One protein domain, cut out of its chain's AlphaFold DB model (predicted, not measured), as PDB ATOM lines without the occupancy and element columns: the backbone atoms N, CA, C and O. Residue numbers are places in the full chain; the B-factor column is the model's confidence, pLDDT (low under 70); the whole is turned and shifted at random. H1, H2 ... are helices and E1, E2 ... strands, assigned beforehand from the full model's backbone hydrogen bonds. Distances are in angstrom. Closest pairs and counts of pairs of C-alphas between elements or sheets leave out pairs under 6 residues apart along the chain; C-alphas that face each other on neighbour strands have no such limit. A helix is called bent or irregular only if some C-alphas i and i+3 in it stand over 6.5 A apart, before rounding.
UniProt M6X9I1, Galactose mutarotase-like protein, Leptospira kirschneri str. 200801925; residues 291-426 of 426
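AT A GLANCE: This is residues 291 to 426 of the 426 residues of the protein "Galactose mutarotase-like protein" of Leptospira kirschneri str. 200801925 (UniProt M6X9I1). Picture an elongated body of two lobes: at one end, the small sheet E1 E2 E5 with helices H1 and H3 side by side over one face; at the other, the two-stranded ribbon E6 E7 with H4 near it and H5 near H4. Between the lobes lie the short helix H2 and the hairpin of E3 and E4, and a long loop, residues 385 to 404, reaches the far end of the second lobe. The printed part has 136 residues with five named helices and seven named strands, in the order E1 H1 E2 H2 E3 E4 H3 E5 E6 H4 E7 H5, and its class is mixed, helices and strands. The sheet E1 E2 E5, in that order, is parallel; the two pairs E3 E4 and E6 E7 are antiparallel. The whole is only just loose, close to compact, with a radius of gyration of the C-alphas of 17.2 A and spans of 59 by 34 by 22 A.

HOW THE PARTS SIT: Begin with the inner strand E2, residues 315 to 319. On one edge is E1, residues 291 to 293, where N 292 and O 317 are 2.9 A apart, within hydrogen-bond range; on the other is E5, residues 362 to 364, with N 364 and O 318 at 2.8 A. H1, residues 298 to 310, is on this sheet at a height over the sheet of 9.3 A, and with E1 and E2 makes a strand-helix-strand unit, two parallel neighbour strands with a helix between, whose crossover is right-handed. H1 lies over E1 and runs slantwise to the strands, at 42 degrees to E1 on the local plane. Its closest C-alphas to E2 are those of Arg 309 and Ile 315, 7.1 A apart. On the same face, in two layers, helices over one side of a sheet, is H3, residues 349 to 357, at a height over the sheet of 8.1 A; it lies over E5 and runs along the strands, at 26 degrees to E5 on the local plane, with the C-alphas of Cys 353 and Val 363 closest at 6.0 A. H1 and H3 are close but not clearly touching, with the C-alphas of Lys 298 and Phe 352 closest at 7.9 A; they run the same way at a shallow tilt of 7 degrees. Move on to H2, residues 321 to 324, which is only just not on the sheet, with 4 pairs of C-alphas within 10 A. Strands E3, residues 326 to 329, and E4, residues 332 to 335, form a hairpin, with N 327 and O 334 at 2.8 A, within hydrogen-bond range; the closest C-alphas of H2 and E4 are those of Asp 322 and Leu 335, 5.9 A apart. E6, residues 370 to 372, and E7, residues 405 to 407, are antiparallel neighbours with N 371 and O 406 at 2.9 A, within hydrogen-bond range, and residues 397 to 398 pair antiparallel with residues 405 to 406 of E7. The closest C-alphas of E6 and H4, residues 376 to 384, are those of Leu 371 and Tyr 378, 6.2 A apart. H4 and H5, residues 413 to 425, are near each other, with 8 pairs of C-alphas within 10 A. In H1, H3, H4 and H5 every O i to N i+4 pair is within hydrogen-bond range; H2 is too short for such a pair, and its one O i to N i+3 pair is not within range.

IN THESE COORDINATES: Find C-alpha 291 at (2.570, -6.844, -42.319), where E1 begins, 6.5 A long. H1 runs 18.3 A from C-alpha 298 at (12.900, -2.608, -30.317), and E2 measures 11.1 A. H2 is irregular: C-alphas 321 and 324 are 7.3 A apart. E3 measures 9.7 A, E4 10.1 A, H3 12.3 A, E5 6.5 A, E6 6.9 A, H4 12.2 A and E7 6.9 A. H5 runs 18.7 A and ends at C-alpha 425, (17.297, -22.583, -33.090).

THE WHOLE: The C-alphas farthest apart are those of Gly 312 and Asn 392, 58.8 A. The printed part has no cut and ends at residue 426, the chain's last. Two links are long: E4 to H3, 13 residues, and H4 to E7, 20 residues. The mean pLDDT of the printed part is 95.2, and no printed residue is under 70.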
ATOM      1  N   TRP A 291       1.172  -6.572 -42.641       97.62
ATOM      2  CA  TRP A 291       2.570  -6.844 -42.319       97.62
ATOM      3  C   TRP A 291       3.350  -5.535 -42.294       97.62
ATOM      4  O   TRP A 291       3.408  -4.815 -43.291       97.62
ATOM      5  N   LEU A 292       3.977  -5.222 -41.164       97.75
ATOM      6  CA  LEU A 292       4.830  -4.044 -41.047       97.75
ATOM      7  C   LEU A 292       6.296  -4.419 -41.263       97.75
ATOM      8  O   LEU A 292       6.879  -5.126 -40.449       97.75
ATOM      9  N   GLY A 293       6.906  -3.909 -42.334       97.69
ATOM     10  CA  GLY A 293       8.353  -3.969 -42.550       97.69
ATOM     11  C   GLY A 293       9.051  -2.799 -41.863       97.69
ATOM     12  O   GLY A 293       9.000  -1.674 -42.362       97.69
ATOM     13  N   ILE A 294       9.694  -3.036 -40.719       97.12
ATOM     14  CA  ILE A 294      10.308  -1.975 -39.907       97.12
ATOM     15  C   ILE A 294      11.759  -2.330 -39.584       97.12
ATOM     16  O   ILE A 294      12.120  -3.486 -39.415       97.12
ATOM     17  N   GLN A 295      12.604  -1.305 -39.483       96.44
ATOM     18  CA  GLN A 295      13.968  -1.415 -38.967       96.44
ATOM     19  C   GLN A 295      14.258  -0.299 -37.964       96.44
ATOM     20  O   GLN A 295      13.694   0.805 -38.049       96.44
ATOM     21  N   GLY A 296      15.235  -0.535 -37.093       95.38
ATOM     22  CA  GLY A 296      15.777   0.448 -36.159       95.38
ATOM     23  C   GLY A 296      15.654   0.067 -34.688       95.38
ATOM     24  O   GLY A 296      15.741   0.965 -33.853       95.38
ATOM     25  N   GLY A 297      15.480  -1.219 -34.382       96.88
ATOM     26  CA  GLY A 297      15.481  -1.741 -33.018       96.88
ATOM     27  C   GLY A 297      14.132  -1.680 -32.296       96.88
ATOM     28  O   GLY A 297      13.157  -1.083 -32.766       96.88
ATOM     29  N   LYS A 298      14.100  -2.312 -31.117       97.81
ATOM     30  CA  LYS A 298      12.900  -2.608 -30.317       97.81
ATOM     31  C   LYS A 298      12.013  -1.390 -30.056       97.81
ATOM     32  O   LYS A 298      10.820  -1.438 -30.337       97.81
ATOM     33  N   GLU A 299      12.573  -0.292 -29.549       97.81
ATOM     34  CA  GLU A 299      11.790   0.893 -29.160       97.81
ATOM     35  C   GLU A 299      11.047   1.520 -30.342       97.81
ATOM     36  O   GLU A 299       9.848   1.802 -30.263       97.81
ATOM     37  N   LYS A 300      11.747   1.705 -31.467       97.69
ATOM     38  CA  LYS A 300      11.167   2.295 -32.675       97.69
ATOM     39  C   LYS A 300      10.071   1.402 -33.248       97.69
ATOM     40  O   LYS A 300       9.008   1.907 -33.606       97.69
ATOM     41  N   VAL A 301      10.334   0.098 -33.320       97.62
ATOM     42  CA  VAL A 301       9.378  -0.897 -33.811       97.62
ATOM     43  C   VAL A 301       8.103  -0.888 -32.972       97.62
ATOM     44  O   VAL A 301       7.017  -0.729 -33.525       97.62
ATOM     45  N   LEU A 302       8.219  -0.976 -31.643       97.94
ATOM     46  CA  LEU A 302       7.057  -0.976 -30.752       97.94
ATOM     47  C   LEU A 302       6.256   0.325 -30.864       97.94
ATOM     48  O   LEU A 302       5.034   0.278 -30.974       97.94
ATOM     49  N   LYS A 303       6.927   1.482 -30.926       98.06
ATOM     50  CA  LYS A 303       6.254   2.775 -31.115       98.06
ATOM     51  C   LYS A 303       5.431   2.820 -32.407       98.06
ATOM     52  O   LYS A 303       4.330   3.363 -32.405       98.06
ATOM     53  N   GLN A 304       5.959   2.280 -33.506       97.81
ATOM     54  CA  GLN A 304       5.257   2.256 -34.792       97.81
ATOM     55  C   GLN A 304       4.092   1.263 -34.804       97.81
ATOM     56  O   GLN A 304       3.040   1.594 -35.345       97.81
ATOM     57  N   ILE A 305       4.247   0.099 -34.165       97.44
ATOM     58  CA  ILE A 305       3.148  -0.856 -33.981       97.44
ATOM     59  C   ILE A 305       2.008  -0.198 -33.200       97.44
ATOM     60  O   ILE A 305       0.877  -0.204 -33.671       97.44
ATOM     61  N   GLU A 306       2.290   0.408 -32.045       97.06
ATOM     62  CA  GLU A 306       1.255   1.044 -31.218       97.06
ATOM     63  C   GLU A 306       0.563   2.201 -31.953       97.06
ATOM     64  O   GLU A 306      -0.661   2.314 -31.914       97.06
ATOM     65  N   ALA A 307       1.322   3.022 -32.687       97.56
ATOM     66  CA  ALA A 307       0.751   4.081 -33.514       97.56
ATOM     67  C   ALA A 307      -0.197   3.520 -34.588       97.56
ATOM     68  O   ALA A 307      -1.316   4.003 -34.724       97.56
ATOM     69  N   ALA A 308       0.211   2.474 -35.309       96.88
ATOM     70  CA  ALA A 308      -0.628   1.858 -36.333       96.88
ATOM     71  C   ALA A 308      -1.872   1.170 -35.733       96.88
ATOM     72  O   ALA A 308      -2.963   1.304 -36.285       96.88
ATOM     73  N   ARG A 309      -1.756   0.506 -34.571       95.44
ATOM     74  CA  ARG A 309      -2.917  -0.069 -33.861       95.44
ATOM     75  C   ARG A 309      -3.903   1.002 -33.408       95.44
ATOM     76  O   ARG A 309      -5.107   0.774 -33.485       95.44
ATOM     77  N   LYS A 310      -3.415   2.162 -32.953       97.06
ATOM     78  CA  LYS A 310      -4.264   3.289 -32.533       97.06
ATOM     79  C   LYS A 310      -5.148   3.806 -33.673       97.06
ATOM     80  O   LYS A 310      -6.279   4.199 -33.416       97.06
ATOM     81  N   GLU A 311      -4.661   3.738 -34.909       97.50
ATOM     82  CA  GLU A 311      -5.416   4.083 -36.122       97.50
ATOM     83  C   GLU A 311      -6.305   2.928 -36.638       97.50
ATOM     84  O   GLU A 311      -6.855   3.001 -37.733       97.50
ATOM     85  N   GLY A 312      -6.448   1.838 -35.875       95.75
ATOM     86  CA  GLY A 312      -7.295   0.699 -36.237       95.75
ATOM     87  C   GLY A 312      -6.676  -0.269 -37.249       95.75
ATOM     88  O   GLY A 312      -7.397  -1.088 -37.817       95.75
ATOM     89  N   ASN A 313      -5.360  -0.212 -37.491       96.25
ATOM     90  CA  ASN A 313      -4.698  -1.121 -38.425       96.25
ATOM     91  C   ASN A 313      -4.687  -2.575 -37.882       96.25
ATOM     92  O   ASN A 313      -4.174  -2.800 -36.777       96.25
ATOM     93  N   PRO A 314      -5.198  -3.570 -38.640       94.38
ATOM     94  CA  PRO A 314      -5.200  -4.979 -38.247       94.38
ATOM     95  C   PRO A 314      -3.825  -5.622 -38.492       94.38
ATOM     96  O   PRO A 314      -3.647  -6.448 -39.388       94.38
ATOM     97  N   ILE A 315      -2.829  -5.215 -37.708       97.06
ATOM     98  CA  ILE A 315      -1.464  -5.742 -37.804       97.06
ATOM     99  C   ILE A 315      -1.443  -7.178 -37.289       97.06
ATOM    100  O   ILE A 315      -1.779  -7.423 -36.129       97.06
ATOM    101  N   THR A 316      -0.978  -8.100 -38.123       97.81
ATOM    102  CA  THR A 316      -0.802  -9.517 -37.766       97.81
ATOM    103  C   THR A 316       0.646  -9.968 -37.866       97.81
ATOM    104  O   THR A 316       0.995 -11.027 -37.350       97.81
ATOM    105  N   ALA A 317       1.507  -9.166 -38.494       98.12
ATOM    106  CA  ALA A 317       2.901  -9.509 -38.690       98.12
ATOM    107  C   ALA A 317       3.821  -8.288 -38.614       98.12
ATOM    108  O   ALA A 317       3.505  -7.190 -39.078       98.12
ATOM    109  N   LEU A 318       5.001  -8.510 -38.052       98.38
ATOM    110  CA  LEU A 318       6.121  -7.589 -38.034       98.38
ATOM    111  C   LEU A 318       7.296  -8.272 -38.730       98.38
ATOM    112  O   LEU A 318       7.804  -9.273 -38.236       98.38
ATOM    113  N   TRP A 319       7.787  -7.692 -39.816       98.50
ATOM    114  CA  TRP A 319       9.023  -8.110 -40.459       98.50
ATOM    115  C   TRP A 319      10.173  -7.167 -40.090       98.50
ATOM    116  O   TRP A 319      10.137  -5.973 -40.394       98.50
ATOM    117  N   ILE A 320      11.199  -7.719 -39.437       98.00
ATOM    118  CA  ILE A 320      12.400  -7.006 -38.983       98.00
ATOM    119  C   ILE A 320      13.653  -7.647 -39.574       98.00
ATOM    120  O   ILE A 320      14.334  -8.462 -38.955       98.00
ATOM    121  N   GLN A 321      14.006  -7.254 -40.796       97.50
ATOM    122  CA  GLN A 321      15.220  -7.765 -41.443       97.50
ATOM    123  C   GLN A 321      16.510  -7.419 -40.671       97.50
ATOM    124  O   GLN A 321      17.488  -8.160 -40.744       97.50
ATOM    125  N   ASP A 322      16.500  -6.346 -39.870       97.44
ATOM    126  CA  ASP A 322      17.620  -5.941 -39.019       97.44
ATOM    127  C   ASP A 322      17.662  -6.633 -37.652       97.44
ATOM    128  O   ASP A 322      18.416  -6.197 -36.783       97.44
ATOM    129  N   TRP A 323      16.925  -7.736 -37.470       97.50
ATOM    130  CA  TRP A 323      17.023  -8.590 -36.280       97.50
ATOM    131  C   TRP A 323      18.459  -9.070 -36.017       97.50
ATOM    132  O   TRP A 323      18.848  -9.258 -34.870       97.50
ATOM    133  N   VAL A 324      19.269  -9.198 -37.074       96.62
ATOM    134  CA  VAL A 324      20.704  -9.526 -37.012       96.62
ATOM    135  C   VAL A 324      21.616  -8.341 -36.686       96.62
ATOM    136  O   VAL A 324      22.821  -8.520 -36.483       96.62
ATOM    137  N   GLY A 325      21.063  -7.130 -36.616       95.50
ATOM    138  CA  GLY A 325      21.779  -5.867 -36.475       95.50
ATOM    139  C   GLY A 325      22.138  -5.234 -37.820       95.50
ATOM    140  O   GLY A 325      21.957  -5.818 -38.893       95.50
ATOM    141  N   ARG A 326      22.692  -4.016 -37.765       94.38
ATOM    142  CA  ARG A 326      23.087  -3.240 -38.953       94.38
ATOM    143  C   ARG A 326      24.550  -2.809 -38.932       94.38
ATOM    144  O   ARG A 326      25.101  -2.499 -37.875       94.38
ATOM    145  N   ARG A 327      25.138  -2.708 -40.121       90.62
ATOM    146  CA  ARG A 327      26.445  -2.100 -40.394       90.62
ATOM    147  C   ARG A 327      26.282  -0.882 -41.300       90.62
ATOM    148  O   ARG A 327      25.346  -0.817 -42.095       90.62
ATOM    149  N   LYS A 328      27.194   0.083 -41.194       88.19
ATOM    150  CA  LYS A 328      27.275   1.201 -42.142       88.19
ATOM    151  C   LYS A 328      28.240   0.832 -43.265       88.19
ATOM    152  O   LYS A 328      29.355   0.409 -42.986       88.19
ATOM    153  N   THR A 329      27.809   1.008 -44.506       84.38
ATOM    154  CA  THR A 329      28.625   0.866 -45.717       84.38
ATOM    155  C   THR A 329      28.556   2.162 -46.524       84.38
ATOM    156  O   THR A 329      27.742   3.045 -46.237       84.38
ATOM    157  N   ASN A 330      29.369   2.270 -47.576       77.94
ATOM    158  CA  ASN A 330      29.299   3.398 -48.514       77.94
ATOM    159  C   ASN A 330      27.946   3.483 -49.245       77.94
ATOM    160  O   ASN A 330      27.597   4.535 -49.768       77.94
ATOM    161  N   PHE A 331      27.176   2.391 -49.257       73.06
ATOM    162  CA  PHE A 331      25.847   2.311 -49.860       73.06
ATOM    163  C   PHE A 331      24.710   2.538 -48.844       73.06
ATOM    164  O   PHE A 331      23.535   2.430 -49.185       73.06
ATOM    165  N   GLY A 332      25.042   2.832 -47.582       84.12
ATOM    166  CA  GLY A 332      24.080   3.128 -46.521       84.12
ATOM    167  C   GLY A 332      24.079   2.110 -45.381       84.12
ATOM    168  O   GLY A 332      25.086   1.486 -45.056       84.12
ATOM    169  N   SER A 333      22.939   1.983 -44.703       88.06
ATOM    170  CA  SER A 333      22.776   1.036 -43.596       88.06
ATOM    171  C   SER A 333      22.388  -0.335 -44.142       88.06
ATOM    172  O   SER A 333      21.298  -0.481 -44.683       88.06
ATOM    173  N   GLN A 334      23.238  -1.338 -43.943       89.19
ATOM    174  CA  GLN A 334      23.013  -2.718 -44.388       89.19
ATOM    175  C   GLN A 334      22.950  -3.691 -43.219       89.19
ATOM    176  O   GLN A 334      23.261  -3.329 -42.086       89.19
ATOM    177  N   LEU A 335      22.543  -4.927 -43.493       93.38
ATOM    178  CA  LEU A 335      22.382  -5.968 -42.485       93.38
ATOM    179  C   LEU A 335      23.718  -6.627 -42.121       93.38
ATOM    180  O   LEU A 335      24.647  -6.733 -42.926       93.38
ATOM    181  N   TRP A 336      23.807  -7.125 -40.893       92.62
ATOM    182  CA  TRP A 336      24.855  -8.063 -40.501       92.62
ATOM    183  C   TRP A 336      24.487  -9.486 -40.942       92.62
ATOM    184  O   TRP A 336      23.694 -10.145 -40.283       92.62
ATOM    185  N   TRP A 337      25.063 -10.001 -42.033       95.06
ATOM    186  CA  TRP A 337      24.865 -11.395 -42.477       95.06
ATOM    187  C   TRP A 337      25.588 -12.412 -41.576       95.06
ATOM    188  O   TRP A 337      26.590 -13.006 -41.962       95.06
ATOM    189  N   ARG A 338      25.101 -12.559 -40.340       93.38
ATOM    190  CA  ARG A 338      25.631 -13.467 -39.305       93.38
ATOM    191  C   ARG A 338      24.574 -14.374 -38.670       93.38
ATOM    192  O   ARG A 338      24.913 -15.121 -37.766       93.38
ATOM    193  N   TRP A 339      23.309 -14.238 -39.078       95.75
ATOM    194  CA  TRP A 339      22.142 -15.044 -38.665       95.75
ATOM    195  C   TRP A 339      22.028 -15.338 -37.162       95.75
ATOM    196  O   TRP A 339      21.613 -16.417 -36.750       95.75
ATOM    197  N   ILE A 340      22.386 -14.350 -36.341       94.31
ATOM    198  CA  ILE A 340      22.256 -14.358 -34.882       94.31
ATOM    199  C   ILE A 340      21.581 -13.051 -34.479       94.31
ATOM    200  O   ILE A 340      21.922 -11.997 -35.021       94.31
ATOM    201  N   ALA A 341      20.657 -13.128 -33.521       95.75
ATOM    202  CA  ALA A 341      19.930 -11.971 -33.021       95.75
ATOM    203  C   ALA A 341      20.885 -10.927 -32.423       95.75
ATOM    204  O   ALA A 341      21.767 -11.242 -31.623       95.75
ATOM    205  N   ASP A 342      20.697  -9.667 -32.803       96.81
ATOM    206  CA  ASP A 342      21.422  -8.541 -32.237       96.81
ATOM    207  C   ASP A 342      20.720  -8.039 -30.977       96.81
ATOM    208  O   ASP A 342      19.877  -7.144 -31.032       96.81
ATOM    209  N   GLU A 343      21.116  -8.585 -29.829       96.38
ATOM    210  CA  GLU A 343      20.593  -8.208 -28.505       96.38
ATOM    211  C   GLU A 343      20.801  -6.719 -28.172       96.38
ATOM    212  O   GLU A 343      20.145  -6.176 -27.290       96.38
ATOM    213  N   LYS A 344      21.684  -6.017 -28.895       96.38
ATOM    214  CA  LYS A 344      21.819  -4.560 -28.787       96.38
ATOM    215  C   LYS A 344      20.636  -3.826 -29.426       96.38
ATOM    216  O   LYS A 344      20.115  -2.885 -28.835       96.38
ATOM    217  N   SER A 345      20.234  -4.218 -30.635       96.62
ATOM    218  CA  SER A 345      19.091  -3.620 -31.340       96.62
ATOM    219  C   SER A 345      17.756  -4.126 -30.794       96.62
ATOM    220  O   SER A 345      16.791  -3.360 -30.714       96.62
ATOM    221  N   TYR A 346      17.701  -5.397 -30.390       97.81
ATOM    222  CA  TYR A 346      16.503  -6.049 -29.871       97.81
ATOM    223  C   TYR A 346      16.791  -6.823 -28.572       97.81
ATOM    224  O   TYR A 346      16.872  -8.049 -28.609       97.81
ATOM    225  N   PRO A 347      16.909  -6.130 -27.422       97.69
ATOM    226  CA  PRO A 347      17.200  -6.771 -26.142       97.69
ATOM    227  C   PRO A 347      16.125  -7.767 -25.704       97.69
ATOM    228  O   PRO A 347      14.919  -7.471 -25.783       97.69
ATOM    229  N   GLU A 348      16.595  -8.898 -25.179       97.06
ATOM    230  CA  GLU A 348      15.804 -10.074 -24.827       97.06
ATOM    231  C   GLU A 348      14.998 -10.548 -26.043       97.06
ATOM    232  O   GLU A 348      13.774 -10.676 -25.972       97.06
ATOM    233  N   PHE A 349      15.670 -10.764 -27.181       96.94
ATOM    234  CA  PHE A 349      15.018 -10.967 -28.483       96.94
ATOM    235  C   PHE A 349      13.903 -12.021 -28.447       96.94
ATOM    236  O   PHE A 349      12.795 -11.786 -28.928       96.94
ATOM    237  N   LYS A 350      14.147 -13.159 -27.784       96.19
ATOM    238  CA  LYS A 350      13.139 -14.222 -27.614       96.19
ATOM    239  C   LYS A 350      11.902 -13.750 -26.853       96.19
ATOM    240  O   LYS A 350      10.780 -14.065 -27.248       96.19
ATOM    241  N   LYS A 351      12.095 -12.971 -25.785       97.62
ATOM    242  CA  LYS A 351      10.997 -12.371 -25.022       97.62
ATOM    243  C   LYS A 351      10.254 -11.345 -25.874       97.62
ATOM    244  O   LYS A 351       9.033 -11.364 -25.899       97.62
ATOM    245  N   PHE A 352      10.973 -10.502 -26.614       97.94
ATOM    246  CA  PHE A 352      10.379  -9.539 -27.543       97.94
ATOM    247  C   PHE A 352       9.462 -10.220 -28.574       97.94
ATOM    248  O   PHE A 352       8.319  -9.792 -28.746       97.94
ATOM    249  N   CYS A 353       9.917 -11.310 -29.198       97.56
ATOM    250  CA  CYS A 353       9.095 -12.096 -30.119       97.56
ATOM    251  C   CYS A 353       7.886 -12.727 -29.416       97.56
ATOM    252  O   CYS A 353       6.767 -12.626 -29.911       97.56
ATOM    253  N   SER A 354       8.086 -13.333 -28.240       97.69
ATOM    254  CA  SER A 354       7.000 -13.939 -27.459       97.69
ATOM    255  C   SER A 354       5.935 -12.918 -27.039       97.69
ATOM    256  O   SER A 354       4.741 -13.204 -27.128       97.69
ATOM    257  N   ASP A 355       6.346 -11.722 -26.611       98.12
ATOM    258  CA  ASP A 355       5.445 -10.646 -26.197       98.12
ATOM    259  C   ASP A 355       4.569 -10.185 -27.378       98.12
ATOM    260  O   ASP A 355       3.365  -9.989 -27.211       98.12
ATOM    261  N   LEU A 356       5.138 -10.044 -28.582       97.88
ATOM    262  CA  LEU A 356       4.382  -9.688 -29.790       97.88
ATOM    263  C   LEU A 356       3.456 -10.817 -30.255       97.88
ATOM    264  O   LEU A 356       2.279 -10.559 -30.520       97.88
ATOM    265  N   ASN A 357       3.938 -12.062 -30.255       97.00
ATOM    266  CA  ASN A 357       3.129 -13.228 -30.607       97.00
ATOM    267  C   ASN A 357       1.904 -13.353 -29.684       97.00
ATOM    268  O   ASN A 357       0.800 -13.608 -30.158       97.00
ATOM    269  N   SER A 358       2.058 -13.083 -28.378       97.56
ATOM    270  CA  SER A 358       0.941 -13.092 -27.413       97.56
ATOM    271  C   SER A 358      -0.149 -12.054 -27.716       97.56
ATOM    272  O   SER A 358      -1.287 -12.191 -27.276       97.56
ATOM    273  N   LYS A 359       0.188 -11.026 -28.505       96.00
ATOM    274  CA  LYS A 359      -0.718  -9.967 -28.963       96.00
ATOM    275  C   LYS A 359      -1.255 -10.207 -30.380       96.00
ATOM    276  O   LYS A 359      -1.826  -9.273 -30.951       96.00
ATOM    277  N   GLY A 360      -1.045 -11.402 -30.940       96.19
ATOM    278  CA  GLY A 360      -1.454 -11.774 -32.298       96.19
ATOM    279  C   GLY A 360      -0.565 -11.209 -33.408       96.19
ATOM    280  O   GLY A 360      -1.016 -11.126 -34.546       96.19
ATOM    281  N   ILE A 361       0.667 -10.781 -33.094       97.94
ATOM    282  CA  ILE A 361       1.613 -10.222 -34.071       97.94
ATOM    283  C   ILE A 361       2.790 -11.184 -34.242       97.94
ATOM    284  O   ILE A 361       3.644 -11.278 -33.363       97.94
ATOM    285  N   HIS A 362       2.857 -11.853 -35.389       98.06
ATOM    286  CA  HIS A 362       3.941 -12.762 -35.750       98.06
ATOM    287  C   HIS A 362       5.206 -11.991 -36.123       98.06
ATOM    288  O   HIS A 362       5.163 -11.075 -36.943       98.06
ATOM    289  N   VAL A 363       6.350 -12.361 -35.550       97.62
ATOM    290  CA  VAL A 363       7.637 -11.732 -35.880       97.62
ATOM    291  C   VAL A 363       8.368 -12.538 -36.953       97.62
ATOM    292  O   VAL A 363       8.648 -13.719 -36.766       97.62
ATOM    293  N   LEU A 364       8.704 -11.888 -38.067       97.81
ATOM    294  CA  LEU A 364       9.466 -12.443 -39.182       97.81
ATOM    295  C   LEU A 364      10.867 -11.828 -39.236       97.81
ATOM    296  O   LEU A 364      11.041 -10.618 -39.072       97.81
ATOM    297  N   GLY A 365      11.859 -12.669 -39.525       96.69
ATOM    298  CA  GLY A 365      13.250 -12.263 -39.711       96.69
ATOM    299  C   GLY A 365      13.675 -12.198 -41.179       96.69
ATOM    300  O   GLY A 365      12.869 -12.130 -42.105       96.69
ATOM    301  N   TYR A 366      14.986 -12.233 -41.380       96.94
ATOM    302  CA  TYR A 366      15.635 -12.291 -42.688       96.94
ATOM    303  C   TYR A 366      16.838 -13.231 -42.631       96.94
ATOM    304  O   TYR A 366      17.583 -13.216 -41.649       96.94
ATOM    305  N   LEU A 367      17.033 -14.015 -43.689       95.69
ATOM    306  CA  LEU A 367      18.233 -14.812 -43.918       95.69
ATOM    307  C   LEU A 367      18.527 -14.924 -45.416       95.69
ATOM    308  O   LEU A 367      17.620 -14.811 -46.239       95.69
ATOM    309  N   ASN A 368      19.786 -15.162 -45.763       95.25
ATOM    310  CA  ASN A 368      20.220 -15.526 -47.109       95.25
ATOM    311  C   ASN A 368      21.359 -16.572 -47.010       95.25
ATOM    312  O   ASN A 368      21.867 -16.803 -45.910       95.25
ATOM    313  N   PRO A 369      21.752 -17.248 -48.106       95.50
ATOM    314  CA  PRO A 369      22.739 -18.332 -48.055       95.50
ATOM    315  C   PRO A 369      24.199 -17.840 -48.005       95.50
ATOM    316  O   PRO A 369      25.121 -18.600 -48.306       95.50
ATOM    317  N   PHE A 370      24.426 -16.577 -47.640       95.94
ATOM    318  CA  PHE A 370      25.747 -15.976 -47.512       95.94
ATOM    319  C   PHE A 370      26.090 -15.709 -46.047       95.94
ATOM    320  O   PHE A 370      25.217 -15.579 -45.184       95.94
ATOM    321  N   LEU A 371      27.385 -15.584 -45.774       96.75
ATOM    322  CA  LEU A 371      27.900 -15.103 -44.498       96.75
ATOM    323  C   LEU A 371      28.844 -13.933 -44.732       96.75
ATOM    324  O   LEU A 371      29.644 -13.923 -45.668       96.75
ATOM    325  N   ALA A 372      28.772 -12.950 -43.845       95.25
ATOM    326  CA  ALA A 372      29.863 -12.007 -43.692       95.25
ATOM    327  C   ALA A 372      31.107 -12.747 -43.191       95.25
ATOM    328  O   ALA A 372      30.992 -13.721 -42.454       95.25
ATOM    329  N   MET A 373      32.291 -12.262 -43.556       94.69
ATOM    330  CA  MET A 373      33.569 -12.901 -43.220       94.69
ATOM    331  C   MET A 373      34.019 -12.654 -41.770       94.69
ATOM    332  O   MET A 373      35.199 -12.454 -41.493       94.69
ATOM    333  N   GLU A 374      33.069 -12.604 -40.840       92.06
ATOM    334  CA  GLU A 374      33.313 -12.357 -39.427       92.06
ATOM    335  C   GLU A 374      32.172 -12.897 -38.562       92.06
ATOM    336  O   GLU A 374      31.017 -12.997 -38.985       92.06
ATOM    337  N   GLY A 375      32.507 -13.202 -37.312       91.75
ATOM    338  CA  GLY A 375      31.571 -13.724 -36.331       91.75
ATOM    339  C   GLY A 375      31.519 -15.254 -36.289       91.75
ATOM    340  O   GLY A 375      32.078 -15.950 -37.138       91.75
ATOM    341  N   PRO A 376      30.816 -15.797 -35.285       94.81
ATOM    342  CA  PRO A 376      30.959 -17.197 -34.893       94.81
ATOM    343  C   PRO A 376      30.466 -18.190 -35.953       94.81
ATOM    344  O   PRO A 376      31.063 -19.249 -36.109       94.81
ATOM    345  N   LEU A 377      29.412 -17.861 -36.714       96.25
ATOM    346  CA  LEU A 377      28.927 -18.760 -37.771       96.25
ATOM    347  C   LEU A 377      29.900 -18.854 -38.948       96.25
ATOM    348  O   LEU A 377      30.014 -19.914 -39.555       96.25
ATOM    349  N   TYR A 378      30.599 -17.762 -39.267       97.12
ATOM    350  CA  TYR A 378      31.636 -17.772 -40.292       97.12
ATOM    351  C   TYR A 378      32.831 -18.616 -39.845       97.12
ATOM    352  O   TYR A 378      33.251 -19.506 -40.578       97.12
ATOM    353  N   GLU A 379      33.323 -18.405 -38.621       97.25
ATOM    354  CA  GLU A 379      34.428 -19.189 -38.054       97.25
ATOM    355  C   GLU A 379      34.111 -20.691 -38.026       97.25
ATOM    356  O   GLU A 379      34.936 -21.511 -38.429       97.25
ATOM    357  N   GLU A 380      32.894 -21.057 -37.616       97.50
ATOM    358  CA  GLU A 380      32.438 -22.447 -37.625       97.50
ATOM    359  C   GLU A 380      32.357 -23.018 -39.051       97.50
ATOM    360  O   GLU A 380      32.794 -24.147 -39.286       97.50
ATOM    361  N   ALA A 381      31.839 -22.247 -40.016       97.69
ATOM    362  CA  ALA A 381      31.743 -22.673 -41.411       97.69
ATOM    363  C   ALA A 381      33.124 -22.895 -42.051       97.69
ATOM    364  O   ALA A 381      33.307 -23.876 -42.776       97.69
ATOM    365  N   VAL A 382      34.108 -22.041 -41.742       97.50
ATOM    366  CA  VAL A 382      35.505 -22.206 -42.178       97.50
ATOM    367  C   VAL A 382      36.096 -23.490 -41.596       97.50
ATOM    368  O   VAL A 382      36.604 -24.327 -42.341       97.50
ATOM    369  N   GLN A 383      35.984 -23.686 -40.277       97.62
ATOM    370  CA  GLN A 383      36.539 -24.856 -39.582       97.62
ATOM    371  C   GLN A 383      35.950 -26.180 -40.081       97.62
ATOM    372  O   GLN A 383      36.653 -27.188 -40.136       97.62
ATOM    373  N   LYS A 384      34.663 -26.185 -40.444       97.56
ATOM    374  CA  LYS A 384      33.951 -27.380 -40.918       97.56
ATOM    375  C   LYS A 384      34.001 -27.583 -42.431       97.56
ATOM    376  O   LYS A 384      33.496 -28.594 -42.910       97.56
ATOM    377  N   GLY A 385      34.600 -26.654 -43.179       97.31
ATOM    378  CA  GLY A 385      34.681 -26.738 -44.637       97.31
ATOM    379  C   GLY A 385      33.325 -26.592 -45.335       97.31
ATOM    380  O   GLY A 385      33.094 -27.236 -46.350       97.31
ATOM    381  N   TYR A 386      32.425 -25.765 -44.797       98.31
ATOM    382  CA  TYR A 386      31.057 -25.576 -45.307       98.31
ATOM    383  C   TYR A 386      30.912 -24.443 -46.332       98.31
ATOM    384  O   TYR A 386      29.796 -24.129 -46.751       98.31
ATOM    385  N   LEU A 387      32.015 -23.807 -46.724       98.31
ATOM    386  CA  LEU A 387      32.030 -22.703 -47.680       98.31
ATOM    387  C   LEU A 387      32.430 -23.188 -49.073       98.31
ATOM    388  O   LEU A 387      33.299 -24.054 -49.210       98.31
ATOM    389  N   VAL A 388      31.840 -22.580 -50.102       98.12
ATOM    390  CA  VAL A 388      32.257 -22.786 -51.496       98.12
ATOM    391  C   VAL A 388      33.735 -22.419 -51.641       98.12
ATOM    392  O   VAL A 388      34.178 -21.411 -51.088       98.12
ATOM    393  N   LYS A 389      34.499 -23.222 -52.391       97.19
ATOM    394  CA  LYS A 389      35.934 -23.008 -52.620       97.19
ATOM    395  C   LYS A 389      36.234 -22.461 -54.015       97.19
ATOM    396  O   LYS A 389      35.538 -22.769 -54.981       97.19
ATOM    397  N   ASP A 390      37.292 -21.664 -54.125       95.62
ATOM    398  CA  ASP A 390      37.877 -21.265 -55.402       95.62
ATOM    399  C   ASP A 390      38.743 -22.387 -56.010       95.62
ATOM    400  O   ASP A 390      38.969 -23.443 -55.416       95.62
ATOM    401  N   LYS A 391      39.270 -22.150 -57.216       95.75
ATOM    402  CA  LYS A 391      40.135 -23.107 -57.929       95.75
ATOM    403  C   LYS A 391      41.450 -23.444 -57.204       95.75
ATOM    404  O   LYS A 391      42.107 -24.407 -57.582       95.75
ATOM    405  N   ASN A 392      41.858 -22.628 -56.232       96.88
ATOM    406  CA  ASN A 392      43.074 -22.806 -55.445       96.88
ATOM    407  C   ASN A 392      42.780 -23.458 -54.078       96.88
ATOM    408  O   ASN A 392      43.712 -23.699 -53.316       96.88
ATOM    409  N   GLY A 393      41.508 -23.736 -53.762       95.44
ATOM    410  CA  GLY A 393      41.070 -24.311 -52.490       95.44
ATOM    411  C   GLY A 393      40.792 -23.293 -51.377       95.44
ATOM    412  O   GLY A 393      40.490 -23.706 -50.256       95.44
ATOM    413  N   ASN A 394      40.859 -21.987 -51.655       95.69
ATOM    414  CA  ASN A 394      40.507 -20.941 -50.686       95.69
ATOM    415  C   ASN A 394      38.989 -20.742 -50.623       95.69
ATOM    416  O   ASN A 394      38.280 -21.119 -51.554       95.69
ATOM    417  N   ASP A 395      38.481 -20.112 -49.562       96.06
ATOM    418  CA  ASP A 395      37.070 -19.711 -49.499       96.06
ATOM    419  C   ASP A 395      36.724 -18.744 -50.636       96.06
ATOM    420  O   ASP A 395      37.430 -17.765 -50.885       96.06
ATOM    421  N   TYR A 396      35.628 -19.024 -51.340       95.81
ATOM    422  CA  TYR A 396      35.164 -18.199 -52.444       95.81
ATOM    423  C   TYR A 396      34.477 -16.945 -51.904       95.81
ATOM    424  O   TYR A 396      33.355 -16.997 -51.389       95.81
ATOM    425  N   VAL A 397      35.157 -15.810 -52.040       94.88
ATOM    426  CA  VAL A 397      34.657 -14.501 -51.617       94.88
ATOM    427  C   VAL A 397      33.961 -13.812 -52.786       94.88
ATOM    428  O   VAL A 397      34.557 -13.617 -53.844       94.88
ATOM    429  N   ILE A 398      32.707 -13.411 -52.582       92.00
ATOM    430  CA  ILE A 398      31.939 -12.609 -53.536       92.00
ATOM    431  C   ILE A 398      32.021 -11.123 -53.219       92.00
ATOM    432  O   ILE A 398      32.042 -10.695 -52.061       92.00
ATOM    433  N   GLU A 399      31.998 -10.332 -54.286       85.56
ATOM    434  CA  GLU A 399      31.800  -8.895 -54.206       85.56
ATOM    435  C   GLU A 399      30.301  -8.601 -54.078       85.56
ATOM    436  O   GLU A 399      29.504  -8.979 -54.939       85.56
ATOM    437  N   THR A 400      29.913  -7.912 -53.007       84.81
ATOM    438  CA  THR A 400      28.554  -7.385 -52.843       84.81
ATOM    439  C   THR A 400      28.593  -5.866 -52.832       84.81
ATOM    440  O   THR A 400      29.649  -5.252 -52.647       84.81
ATOM    441  N   VAL A 401      27.430  -5.243 -52.994       76.06
ATOM    442  CA  VAL A 401      27.282  -3.795 -52.884       76.06
ATOM    443  C   VAL A 401      27.449  -3.396 -51.411       76.06
ATOM    444  O   VAL A 401      26.465  -3.145 -50.739       76.06
ATOM    445  N   GLY A 402      28.666  -3.371 -50.862       81.25
ATOM    446  CA  GLY A 402      28.939  -2.833 -49.521       81.25
ATOM    447  C   GLY A 402      30.010  -3.556 -48.707       81.25
ATOM    448  O   GLY A 402      30.770  -2.882 -48.015       81.25
ATOM    449  N   PHE A 403      30.075  -4.889 -48.759       88.50
ATOM    450  CA  PHE A 403      31.064  -5.681 -48.013       88.50
ATOM    451  C   PHE A 403      31.314  -7.057 -48.663       88.50
ATOM    452  O   PHE A 403      30.428  -7.578 -49.340       88.50
ATOM    453  N   PRO A 404      32.493  -7.675 -48.487       91.75
ATOM    454  CA  PRO A 404      32.734  -9.024 -48.988       91.75
ATOM    455  C   PRO A 404      31.936 -10.067 -48.195       91.75
ATOM    456  O   PRO A 404      31.771  -9.952 -46.975       91.75
ATOM    457  N   ALA A 405      31.475 -11.107 -48.881       95.06
ATOM    458  CA  ALA A 405      30.764 -12.225 -48.271       95.06
ATOM    459  C   ALA A 405      31.250 -13.562 -48.840       95.06
ATOM    460  O   ALA A 405      31.869 -13.603 -49.900       95.06
ATOM    461  N   VAL A 406      30.954 -14.652 -48.142       96.81
ATOM    462  CA  VAL A 406      31.220 -16.027 -48.590       96.81
ATOM    463  C   VAL A 406      29.912 -16.783 -48.781       96.81
ATOM    464  O   VAL A 406      28.911 -16.472 -48.129       96.81
ATOM    465  N   LEU A 407      29.917 -17.778 -49.667       96.75
ATOM    466  CA  LEU A 407      28.751 -18.624 -49.917       96.75
ATOM    467  C   LEU A 407      28.825 -19.912 -49.108       96.75
ATOM    468  O   LEU A 407      29.862 -20.578 -49.084       96.75
ATOM    469  N   LEU A 408      27.695 -20.301 -48.525       97.88
ATOM    470  CA  LEU A 408      27.512 -21.651 -48.007       97.88
ATOM    471  C   LEU A 408      27.456 -22.651 -49.170       97.88
ATOM    472  O   LEU A 408      26.709 -22.454 -50.130       97.88
ATOM    473  N   ASP A 409      28.209 -23.744 -49.072       98.00
ATOM    474  CA  ASP A 409      28.136 -24.845 -50.029       98.00
ATOM    475  C   ASP A 409      26.915 -25.724 -49.731       98.00
ATOM    476  O   ASP A 409      26.978 -26.695 -48.976       98.00
ATOM    477  N   LEU A 410      25.782 -25.376 -50.342       97.50
ATOM    478  CA  LEU A 410      24.528 -26.119 -50.204       97.50
ATOM    479  C   LEU A 410      24.499 -27.429 -51.011       97.50
ATOM    480  O   LEU A 410      23.517 -28.165 -50.923       97.50
ATOM    481  N   THR A 411      25.554 -27.749 -51.769       97.12
ATOM    482  CA  THR A 411      25.712 -29.074 -52.391       97.12
ATOM    483  C   THR A 411      26.257 -30.100 -51.395       97.12
ATOM    484  O   THR A 411      26.043 -31.301 -51.561       97.12
ATOM    485  N   HIS A 412      26.892 -29.630 -50.315       96.50
ATOM    486  CA  HIS A 412      27.389 -30.459 -49.228       96.50
ATOM    487  C   HIS A 412      26.268 -30.769 -48.205       96.50
ATOM    488  O   HIS A 412      25.805 -29.866 -47.499       96.50
ATOM    489  N   PRO A 413      25.861 -32.043 -48.008       97.50
ATOM    490  CA  PRO A 413      24.718 -32.389 -47.151       97.50
ATOM    491  C   PRO A 413      24.841 -31.927 -45.690       97.50
ATOM    492  O   PRO A 413      23.850 -31.526 -45.079       97.50
ATOM    493  N   GLU A 414      26.046 -31.957 -45.111       98.19
ATOM    494  CA  GLU A 414      26.245 -31.479 -43.732       98.19
ATOM    495  C   GLU A 414      26.136 -29.955 -43.592       98.19
ATOM    496  O   GLU A 414      25.635 -29.500 -42.567       98.19
ATOM    497  N   THR A 415      26.491 -29.167 -44.618       98.12
ATOM    498  CA  THR A 415      26.250 -27.715 -44.629       98.12
ATOM    499  C   THR A 415      24.754 -27.430 -44.557       98.12
ATOM    500  O   THR A 415      24.318 -26.603 -43.757       98.12
ATOM    501  N   VAL A 416      23.951 -28.173 -45.332       98.06
ATOM    502  CA  VAL A 416      22.483 -28.059 -45.328       98.06
ATOM    503  C   VAL A 416      21.918 -28.380 -43.944       98.06
ATOM    504  O   VAL A 416      21.158 -27.589 -43.385       98.06
ATOM    505  N   LYS A 417      22.325 -29.503 -43.340       98.06
ATOM    506  CA  LYS A 417      21.892 -29.873 -41.979       98.06
ATOM    507  C   LYS A 417      22.309 -28.834 -40.940       98.06
ATOM    508  O   LYS A 417      21.565 -28.567 -39.998       98.06
ATOM    509  N   TRP A 418      23.506 -28.277 -41.078       97.62
ATOM    510  CA  TRP A 418      24.037 -27.277 -40.163       97.62
ATOM    511  C   TRP A 418      23.235 -25.973 -40.217       97.62
ATOM    512  O   TRP A 418      22.754 -25.524 -39.174       97.62
ATOM    513  N   ILE A 419      22.993 -25.416 -41.410       96.75
ATOM    514  CA  ILE A 419      22.208 -24.182 -41.536       96.75
ATOM    515  C   ILE A 419      20.743 -24.399 -41.135       96.75
ATOM    516  O   ILE A 419      20.159 -23.539 -40.480       96.75
ATOM    517  N   GLN A 420      20.163 -25.575 -41.406       96.88
ATOM    518  CA  GLN A 420      18.826 -25.934 -40.913       96.88
ATOM    519  C   GLN A 420      18.745 -25.901 -39.383       96.88
ATOM    520  O   GLN A 420      17.797 -25.341 -38.838       96.88
ATOM    521  N   LYS A 421      19.745 -26.444 -38.675       96.62
ATOM    522  CA  LYS A 421      19.798 -26.398 -37.204       96.62
ATOM    523  C   LYS A 421      19.915 -24.972 -36.670       96.62
ATOM    524  O   LYS A 421      19.338 -24.675 -35.629       96.62
ATOM    525  N   ILE A 422      20.645 -24.097 -37.365       94.00
ATOM    526  CA  ILE A 422      20.712 -22.671 -37.018       94.00
ATOM    527  C   ILE A 422      19.331 -22.034 -37.173       94.00
ATOM    528  O   ILE A 422      18.849 -21.424 -36.224       94.00
ATOM    529  N   ILE A 423      18.667 -22.252 -38.313       94.12
ATOM    530  CA  ILE A 423      17.323 -21.725 -38.591       94.12
ATOM    531  C   ILE A 423      16.302 -22.211 -37.555       94.12
ATOM    532  O   ILE A 423      15.497 -21.422 -37.083       94.12
ATOM    533  N   GLN A 424      16.359 -23.482 -37.158       93.62
ATOM    534  CA  GLN A 424      15.459 -24.070 -36.156       93.62
ATOM    535  C   GLN A 424      15.710 -23.575 -34.722       93.62
ATOM    536  O   GLN A 424      14.850 -23.749 -33.860       93.62
ATOM    537  N   LYS A 425      16.903 -23.041 -34.433       88.12
ATOM    538  CA  LYS A 425      17.297 -22.583 -33.090       88.12
ATOM    539  C   LYS A 425      16.919 -21.121 -32.822       88.12
ATOM    540  O   LYS A 425      16.795 -20.752 -31.645       88.12
ATOM    541  N   ILE A 426      16.840 -20.316 -33.886       82.38
ATOM    542  CA  ILE A 426      16.344 -18.930 -33.863       82.38
ATOM    543  C   ILE A 426      14.908 -18.957 -33.348       82.38
ATOM    544  O   ILE A 426      14.657 -18.241 -32.350       82.38
TER     545      ILE A 426